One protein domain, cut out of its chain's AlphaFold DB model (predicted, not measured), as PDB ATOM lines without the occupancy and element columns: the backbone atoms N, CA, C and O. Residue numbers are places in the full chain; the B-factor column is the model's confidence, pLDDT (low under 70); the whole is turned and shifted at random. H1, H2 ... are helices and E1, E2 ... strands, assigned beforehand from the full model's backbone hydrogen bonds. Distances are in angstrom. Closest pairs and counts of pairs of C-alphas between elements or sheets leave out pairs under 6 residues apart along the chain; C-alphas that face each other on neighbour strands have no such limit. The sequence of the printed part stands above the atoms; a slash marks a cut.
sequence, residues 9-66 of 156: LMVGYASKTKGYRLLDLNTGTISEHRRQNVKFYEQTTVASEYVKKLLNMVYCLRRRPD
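Overview. This is residues 9 to 66 of the 156 residues of the protein "Polyprotein" of Phytophthora megakarya (UniProt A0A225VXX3). A small antiparallel sheet of three strands, E1, E2 and E3, has one helix, H1, running past the end where E2 ends and E3 begins, and a long link, residues 35 to 47, sweeps in a wide arc from the other end of the sheet round to the start of H1. Helix and sheet meet only loosely, and residues 60 to 66 stick out as a tail. The printed part has 58 residues with three named strands and then one named helix; the sheet runs E1, E2, E3, all antiparallel, and the class is mixed, helices and strands. The whole is flat, spanning 35 by 29 by 15 A, and only just compact, close to loose, with a radius of gyration of the C-alphas of 12.4 A.

Along the chain. E1, residues 9 to 14, begins at C-alpha 9 at (150.386, 135.565, 177.228) and measures 13.7 A from first to last C-alpha. E2, residues 19 to 24, measures 15.7 A. E3, residues 30 to 34, measures 13.6 A and ends at C-alpha 34 at (153.877, 123.293, 185.002). H1, residues 48 to 61, measures 20.0 A and ends at C-alpha 61 at (157.787, 146.915, 190.845).

Arrangement. The three strands form a meander, each strand the antiparallel neighbour of the one before, with E1 and E3 as edge strands. E1 and E2 are a hairpin with 146 degrees between their directions; N 11 and O 21, at 2.9 A, and N 21 and O 12, at 2.8 A, are within hydrogen-bond range. E2 and E3 are a hairpin with 148 degrees between their directions; N 20 and O 33, at 2.8 A, and N 31 and O 22, at 2.9 A, are within hydrogen-bond range. H1 is on the sheet but only grazes it, with its residues 51 to 59. E2 and H1 are near each other, with 6 pairs of C-alphas within 10 A. The closest C-alphas of E3 and H1 are those of Ile 30 and Val 58, 7.6 A apart. In H1 every O i to N i+4 pair is within hydrogen-bond range.

Size, cuts and confidence. The two C-alphas farthest apart are those of Gln 43 and Asp 66, at 40.1 A. The printed part has no cut. The links E1 to E2 and E2 to E3 are tight, with 4 and 5 residues; the link E3 to H1 is long, with 13 residues, whose C-alphas lie 13 to 17 A from the mean of the C-alphas. Residues 60 to 66, of which 60 and 61 belong to H1, stand free. The mean pLDDT of the printed part is 89.2, and residues 61 and 63 to 66 are under 70.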
ATOM      1  N   LEU A   9     149.284 135.619 178.186       94.62
ATOM      2  CA  LEU A   9     150.386 135.565 177.228       94.62
ATOM      3  C   LEU A   9     151.562 134.775 177.810       94.62
ATOM      4  O   LEU A   9     151.988 135.021 178.939       94.62
ATOM      5  N   MET A  10     152.129 133.846 177.040       94.38
ATOM      6  CA  MET A  10     153.383 133.190 177.417       94.38
ATOM      7  C   MET A  10     154.546 134.171 177.256       94.38
ATOM      8  O   MET A  10     154.823 134.630 176.153       94.38
ATOM      9  N   VAL A  11     155.252 134.460 178.351       94.31
ATOM     10  CA  VAL A  11     156.370 135.426 178.375       94.31
ATOM     11  C   VAL A  11     157.727 134.778 178.644       94.31
ATOM     12  O   VAL A  11     158.751 135.455 178.640       94.31
ATOM     13  N   GLY A  12     157.763 133.469 178.901       94.81
ATOM     14  CA  GLY A  12     159.012 132.727 179.038       94.81
ATOM     15  C   GLY A  12     158.852 131.377 179.721       94.81
ATOM     16  O   GLY A  12     157.742 130.897 179.955       94.81
ATOM     17  N   TYR A  13     159.988 130.781 180.072       96.00
ATOM     18  CA  TYR A  13     160.061 129.505 180.774       96.00
ATOM     19  C   TYR A  13     160.302 129.703 182.268       96.00
ATOM     20  O   TYR A  13     161.047 130.590 182.686       96.00
ATOM     21  N   ALA A  14     159.652 128.873 183.075       92.75
ATOM     22  CA  ALA A  14     159.820 128.844 184.518       92.75
ATOM     23  C   ALA A  14     160.813 127.739 184.893       92.75
ATOM     24  O   ALA A  14     160.485 126.550 184.834       92.75
ATOM     25  N   SER A  15     162.022 128.129 185.307       85.88
ATOM     26  CA  SER A  15     163.084 127.181 185.676       85.88
ATOM     27  C   SER A  15     162.714 126.340 186.899       85.88
ATOM     28  O   SER A  15     163.038 125.158 186.956       85.88
ATOM     29  N   LYS A  16     161.979 126.922 187.858       86.81
ATOM     30  CA  LYS A  16     161.589 126.249 189.108       86.81
ATOM     31  C   LYS A  16     160.545 125.155 188.887       86.81
ATOM     32  O   LYS A  16     160.635 124.080 189.471       86.81
ATOM     33  N   THR A  17     159.550 125.414 188.040       89.75
ATOM     34  CA  THR A  17     158.399 124.516 187.844       89.75
ATOM     35  C   THR A  17     158.504 123.641 186.593       89.75
ATOM     36  O   THR A  17     157.582 122.870 186.327       89.75
ATOM     37  N   LYS A  18     159.613 123.723 185.836       92.81
ATOM     38  CA  LYS A  18     159.777 123.077 184.515       92.81
ATOM     39  C   LYS A  18     158.574 123.373 183.609       92.81
ATOM     40  O   LYS A  18     157.917 122.473 183.080       92.81
ATOM     41  N   GLY A  19     158.229 124.651 183.521       95.50
ATOM     42  CA  GLY A  19     156.959 125.095 182.968       95.50
ATOM     43  C   GLY A  19     157.041 126.445 182.275       95.50
ATOM     44  O   GLY A  19     158.101 126.845 181.795       95.50
ATOM     45  N   TYR A  20     155.915 127.146 182.231       96.56
ATOM     46  CA  TYR A  20     155.764 128.417 181.533       96.56
ATOM     47  C   TYR A  20     155.503 129.555 182.514       96.56
ATOM     48  O   TYR A  20     154.864 129.363 183.551       96.56
ATOM     49  N   ARG A  21     155.985 130.745 182.156       95.31
ATOM     50  CA  ARG A  21     155.635 132.014 182.794       95.31
ATOM     51  C   ARG A  21     154.527 132.647 181.968       95.31
ATOM     52  O   ARG A  21     154.728 132.919 180.782       95.31
ATOM     53  N   LEU A  22     153.371 132.847 182.586       94.94
ATOM     54  CA  LEU A  22     152.178 133.375 181.939       94.94
ATOM     55  C   LEU A  22     151.863 134.752 182.518       94.94
ATOM     56  O   LEU A  22     151.737 134.898 183.733       94.94
ATOM     57  N   LEU A  23     151.766 135.751 181.646       94.88
ATOM     58  CA  LEU A  23     151.305 137.095 181.970       94.88
ATOM     59  C   LEU A  23     149.788 137.148 181.809       94.88
ATOM     60  O   LEU A  23     149.291 136.983 180.698       94.88
ATOM     61  N   ASP A  24     149.067 137.398 182.894       93.94
ATOM     62  CA  ASP A  24     147.634 137.687 182.849       93.94
ATOM     63  C   ASP A  24     147.415 139.093 182.281       93.94
ATOM     64  O   ASP A  24     147.931 140.077 182.812       93.94
ATOM     65  N   LEU A  25     146.668 139.183 181.179       93.62
ATOM     66  CA  LEU A  25     146.422 140.442 180.480       93.62
ATOM     67  C   LEU A  25     145.456 141.361 181.237       93.62
ATOM     68  O   LEU A  25     145.476 142.560 180.993       93.62
ATOM     69  N   ASN A  26     144.650 140.841 182.166       92.12
ATOM     70  CA  ASN A  26     143.716 141.645 182.956       92.12
ATOM     71  C   ASN A  26     144.391 142.239 184.194       92.12
ATOM     72  O   ASN A  26     144.176 143.401 184.534       92.12
ATOM     73  N   THR A  27     145.192 141.427 184.888       90.75
ATOM     74  CA  THR A  27     145.822 141.819 186.160       90.75
ATOM     75  C   THR A  27     147.252 142.316 185.992       90.75
ATOM     76  O   THR A  27     147.797 142.962 186.885       90.75
ATOM     77  N   GLY A  28     147.889 141.998 184.866       92.44
ATOM     78  CA  GLY A  28     149.307 142.232 184.660       92.44
ATOM     79  C   GLY A  28     150.191 141.357 185.538       92.44
ATOM     80  O   GLY A  28     151.356 141.675 185.677       92.44
ATOM     81  N   THR A  29     149.700 140.287 186.165       92.50
ATOM     82  CA  THR A  29     150.532 139.441 187.038       92.50
ATOM     83  C   THR A  29     151.224 138.325 186.253       92.50
ATOM     84  O   THR A  29     150.679 137.804 185.282       92.50
ATOM     85  N   ILE A  30     152.445 137.950 186.663       93.75
ATOM     86  CA  ILE A  30     153.165 136.805 186.082       93.75
ATOM     87  C   ILE A  30     153.062 135.608 187.023       93.75
ATOM     88  O   ILE A  30     153.627 135.631 188.119       93.75
ATOM     89  N   SER A  31     152.406 134.553 186.550       93.12
ATOM     90  CA  SER A  31     152.259 133.263 187.227       93.12
ATOM     91  C   SER A  31     153.143 132.193 186.582       93.12
ATOM     92  O   SER A  31     153.509 132.285 185.408       93.12
ATOM     93  N   GLU A  32     153.522 131.173 187.354       95.00
ATOM     94  CA  GLU A  32     154.302 130.034 186.864       95.00
ATOM     95  C   GLU A  32     153.462 128.761 186.908       95.00
ATOM     96  O   GLU A  32     152.932 128.389 187.954       95.00
ATOM     97  N   HIS A  33     153.378 128.059 185.779       93.75
ATOM     98  CA  HIS A  33     152.586 126.840 185.656       93.75
ATOM     99  C   HIS A  33     153.406 125.714 185.042       93.75
ATOM    100  O   HIS A  33     154.113 125.914 184.057       93.75
ATOM    101  N   ARG A  34     153.268 124.499 185.584       94.62
ATOM    102  CA  ARG A  34     153.877 123.293 185.002       94.62
ATOM    103  C   ARG A  34     153.343 123.056 183.590       94.62
ATOM    104  O   ARG A  34     152.156 123.256 183.340       94.62
ATOM    105  N   ARG A  35     154.190 122.528 182.700       90.94
ATOM    106  CA  ARG A  35     153.848 122.278 181.286       90.94
ATOM    107  C   ARG A  35     152.552 121.482 181.087       90.94
ATOM    108  O   ARG A  35     151.792 121.784 180.179       90.94
ATOM    109  N   GLN A  36     152.289 120.493 181.939       92.38
ATOM    110  CA  GLN A  36     151.120 119.604 181.838       92.38
ATOM    111  C   GLN A  36     149.785 120.311 182.138       92.38
ATOM    112  O   GLN A  36     148.729 119.817 181.756       92.38
ATOM    113  N   ASN A  37     149.831 121.474 182.798       91.38
ATOM    114  CA  ASN A  37     148.652 122.192 183.282       91.38
ATOM    115  C   ASN A  37     148.257 123.369 182.381       91.38
ATOM    116  O   ASN A  37     147.346 124.117 182.724       91.38
ATOM    117  N   VAL A  38     148.949 123.563 181.254       90.88
ATOM    118  CA  VAL A  38     148.726 124.697 180.351       90.88
ATOM    119  C   VAL A  38     148.303 124.180 178.984       90.88
ATOM    120  O   VAL A  38     148.925 123.279 178.425       90.88
ATOM    121  N   LYS A  39     147.239 124.772 178.441       90.69
ATOM    122  CA  LYS A  39     146.781 124.560 177.067       90.69
ATOM    123  C   LYS A  39     146.737 125.912 176.368       90.69
ATOM    124  O   LYS A  39     146.151 126.850 176.904       90.69
ATOM    125  N   PHE A  40     147.364 126.000 175.200       88.94
ATOM    126  CA  PHE A  40     147.434 127.233 174.424       88.94
ATOM    127  C   PHE A  40     146.316 127.284 173.393       88.94
ATOM    128  O   PHE A  40     146.019 126.289 172.734       88.94
ATOM    129  N   TYR A  41     145.716 128.462 173.267       88.88
ATOM    130  CA  TYR A  41     144.687 128.757 172.286       88.88
ATOM    131  C   TYR A  41     144.929 130.160 171.748       88.88
ATOM    132  O   TYR A  41     145.076 131.104 172.521       88.88
ATOM    133  N   GLU A  42     144.926 130.306 170.433       85.00
ATOM    134  CA  GLU A  42     145.124 131.592 169.773       85.00
ATOM    135  C   GLU A  42     143.761 132.242 169.493       85.00
ATOM    136  O   GLU A  42     143.239 132.218 168.385       85.00
ATOM    137  N   GLN A  43     143.112 132.730 170.554       84.31
ATOM    138  CA  GLN A  43     141.752 133.296 170.484       84.31
ATOM    139  C   GLN A  43     141.711 134.812 170.665       84.31
ATOM    140  O   GLN A  43     140.640 135.413 170.579       84.31
ATOM    141  N   THR A  44     142.834 135.436 171.010       82.50
ATOM    142  CA  THR A  44     142.871 136.846 171.398       82.50
ATOM    143  C   THR A  44     144.162 137.472 170.912       82.50
ATOM    144  O   THR A  44     145.236 136.901 171.083       82.50
ATOM    145  N   THR A  45     144.045 138.658 170.326       90.62
ATOM    146  CA  THR A  45     145.172 139.516 169.970       90.62
ATOM    147  C   THR A  45     145.223 140.691 170.939       90.62
ATOM    148  O   THR A  45     144.205 141.112 171.488       90.62
ATOM    149  N   VAL A  46     146.421 141.204 171.197       92.06
ATOM    150  CA  VAL A  46     146.619 142.331 172.106       92.06
ATOM    151  C   VAL A  46     147.656 143.281 171.523       92.06
ATOM    152  O   VAL A  46     148.617 142.847 170.889       92.06
ATOM    153  N   ALA A  47     147.450 144.580 171.724       95.94
ATOM    154  CA  ALA A  47     148.362 145.607 171.242       95.94
ATOM    155  C   ALA A  47     149.724 145.523 171.950       95.94
ATOM    156  O   ALA A  47     149.802 145.273 173.160       95.94
ATOM    157  N   SER A  48     150.804 145.768 171.205       95.25
ATOM    158  CA  SER A  48     152.174 145.640 171.715       95.25
ATOM    159  C   SER A  48     152.451 146.620 172.862       95.25
ATOM    160  O   SER A  48     153.133 146.296 173.837       95.25
ATOM    161  N   GLU A  49     151.867 147.813 172.774       96.69
ATOM    162  CA  GLU A  49     152.015 148.916 173.720       96.69
ATOM    163  C   GLU A  49     151.409 148.542 175.073       96.69
ATOM    164  O   GLU A  49     151.974 148.847 176.126       96.69
ATOM    165  N   TYR A  50     150.287 147.821 175.046       95.88
ATOM    166  CA  TYR A  50     149.620 147.352 176.251       95.88
ATOM    167  C   TYR A  50     150.466 146.309 176.985       95.88
ATOM    168  O   TYR A  50     150.696 146.435 178.188       95.88
ATOM    169  N   VAL A  51     151.024 145.335 176.258       94.88
ATOM    170  CA  VAL A  51     151.918 144.322 176.843       94.88
ATOM    171  C   VAL A  51     153.163 144.974 177.439       94.88
ATOM    172  O   VAL A  51     153.531 144.662 178.571       94.88
ATOM    173  N   LYS A  52     153.778 145.933 176.732       93.62
ATOM    174  CA  LYS A  52     154.921 146.708 177.251       93.62
ATOM    175  C   LYS A  52     154.576 147.407 178.567       93.62
ATOM    176  O   LYS A  52     155.357 147.339 179.514       93.62
ATOM    177  N   LYS A  53     153.396 148.030 178.659       93.88
ATOM    178  CA  LYS A  53     152.922 148.683 179.889       93.88
ATOM    179  C   LYS A  53     152.789 147.693 181.049       93.88
ATOM    180  O   LYS A  53     153.277 147.982 182.141       93.88
ATOM    181  N   LEU A  54     152.173 146.531 180.817       94.44
ATOM    182  CA  LEU A  54     152.024 145.492 181.843       94.44
ATOM    183  C   LEU A  54     153.383 144.966 182.317       94.44
ATOM    184  O   LEU A  54     153.627 144.871 183.516       94.44
ATOM    185  N   LEU A  55     154.296 144.674 181.389       92.69
ATOM    186  CA  LEU A  55     155.629 144.179 181.730       92.69
ATOM    187  C   LEU A  55     156.442 145.212 182.513       92.69
ATOM    188  O   LEU A  55     157.069 144.845 183.506       92.69
ATOM    189  N   ASN A  56     156.395 146.488 182.124       90.06
ATOM    190  CA  ASN A  56     157.053 147.557 182.875       90.06
ATOM    191  C   ASN A  56     156.516 147.633 184.303       90.06
ATOM    192  O   ASN A  56     157.301 147.690 185.239       90.06
ATOM    193  N   MET A  57     155.199 147.550 184.497       87.06
ATOM    194  CA  MET A  57     154.621 147.525 185.839       87.06
ATOM    195  C   MET A  57     155.181 146.356 186.666       87.06
ATOM    196  O   MET A  57     155.664 146.563 187.773       87.06
ATOM    197  N   VAL A  58     155.207 145.138 186.123       86.12
ATOM    198  CA  VAL A  58     155.693 143.957 186.860       86.12
ATOM    199  C   VAL A  58     157.181 144.022 187.173       86.12
ATOM    200  O   VAL A  58     157.599 143.684 188.281       86.12
ATOM    201  N   TYR A  59     157.998 144.391 186.190       82.12
ATOM    202  CA  TYR A  59     159.450 144.331 186.316       82.12
ATOM    203  C   TYR A  59     160.048 145.569 186.977       82.12
ATOM    204  O   TYR A  59     161.104 145.449 187.588       82.12
ATOM    205  N   CYS A  60     159.389 146.726 186.914       78.19
ATOM    206  CA  CYS A  60     159.796 147.894 187.690       78.19
ATOM    207  C   CYS A  60     159.374 147.778 189.161       78.19
ATOM    208  O   CYS A  60     160.110 148.246 190.022       78.19
ATOM    209  N   LEU A  61     158.227 147.146 189.461       69.62
ATOM    210  CA  LEU A  61     157.787 146.915 190.845       69.62
ATOM    211  C   LEU A  61     158.530 145.764 191.526       69.62
ATOM    212  O   LEU A  61     158.680 145.762 192.749       69.62
ATOM    213  N   ARG A  62     159.007 144.771 190.766       70.00
ATOM    214  CA  ARG A  62     159.969 143.812 191.313       70.00
ATOM    215  C   ARG A  62     161.227 144.588 191.659       70.00
ATOM    216  O   ARG A  62     161.897 145.076 190.753       70.00
ATOM    217  N   ARG A  63     161.512 144.697 192.964       62.00
ATOM    218  CA  ARG A  63     162.739 145.304 193.489       62.00
ATOM    219  C   ARG A  63     163.892 144.898 192.583       62.00
ATOM    220  O   ARG A  63     164.166 143.703 192.431       62.00
ATOM    221  N   ARG A  64     164.521 145.886 191.941       66.75
ATOM    222  CA  ARG A  64     165.830 145.635 191.351       66.75
ATOM    223  C   ARG A  64     166.694 145.117 192.498       66.75
ATOM    224  O   ARG A  64     166.556 145.643 193.603       66.75
ATOM    225  N   PRO A  65     167.501 144.064 192.294       66.81
ATOM    226  CA  PRO A  65     168.513 143.758 193.290       66.81
ATOM    227  C   PRO A  65     169.266 145.060 193.558       66.81
ATOM    228  O   PRO A  65     169.563 145.778 192.598       66.81
ATOM    229  N   ASP A  66     169.493 145.378 194.833       69.38
ATOM    230  CA  ASP A  66     170.336 146.499 195.242       69.38
ATOM    231  C   ASP A  66     171.748 146.189 194.741       69.38
ATOM    232  O   ASP A  66     172.571 145.553 195.400       69.38
TER     233      ASP A  66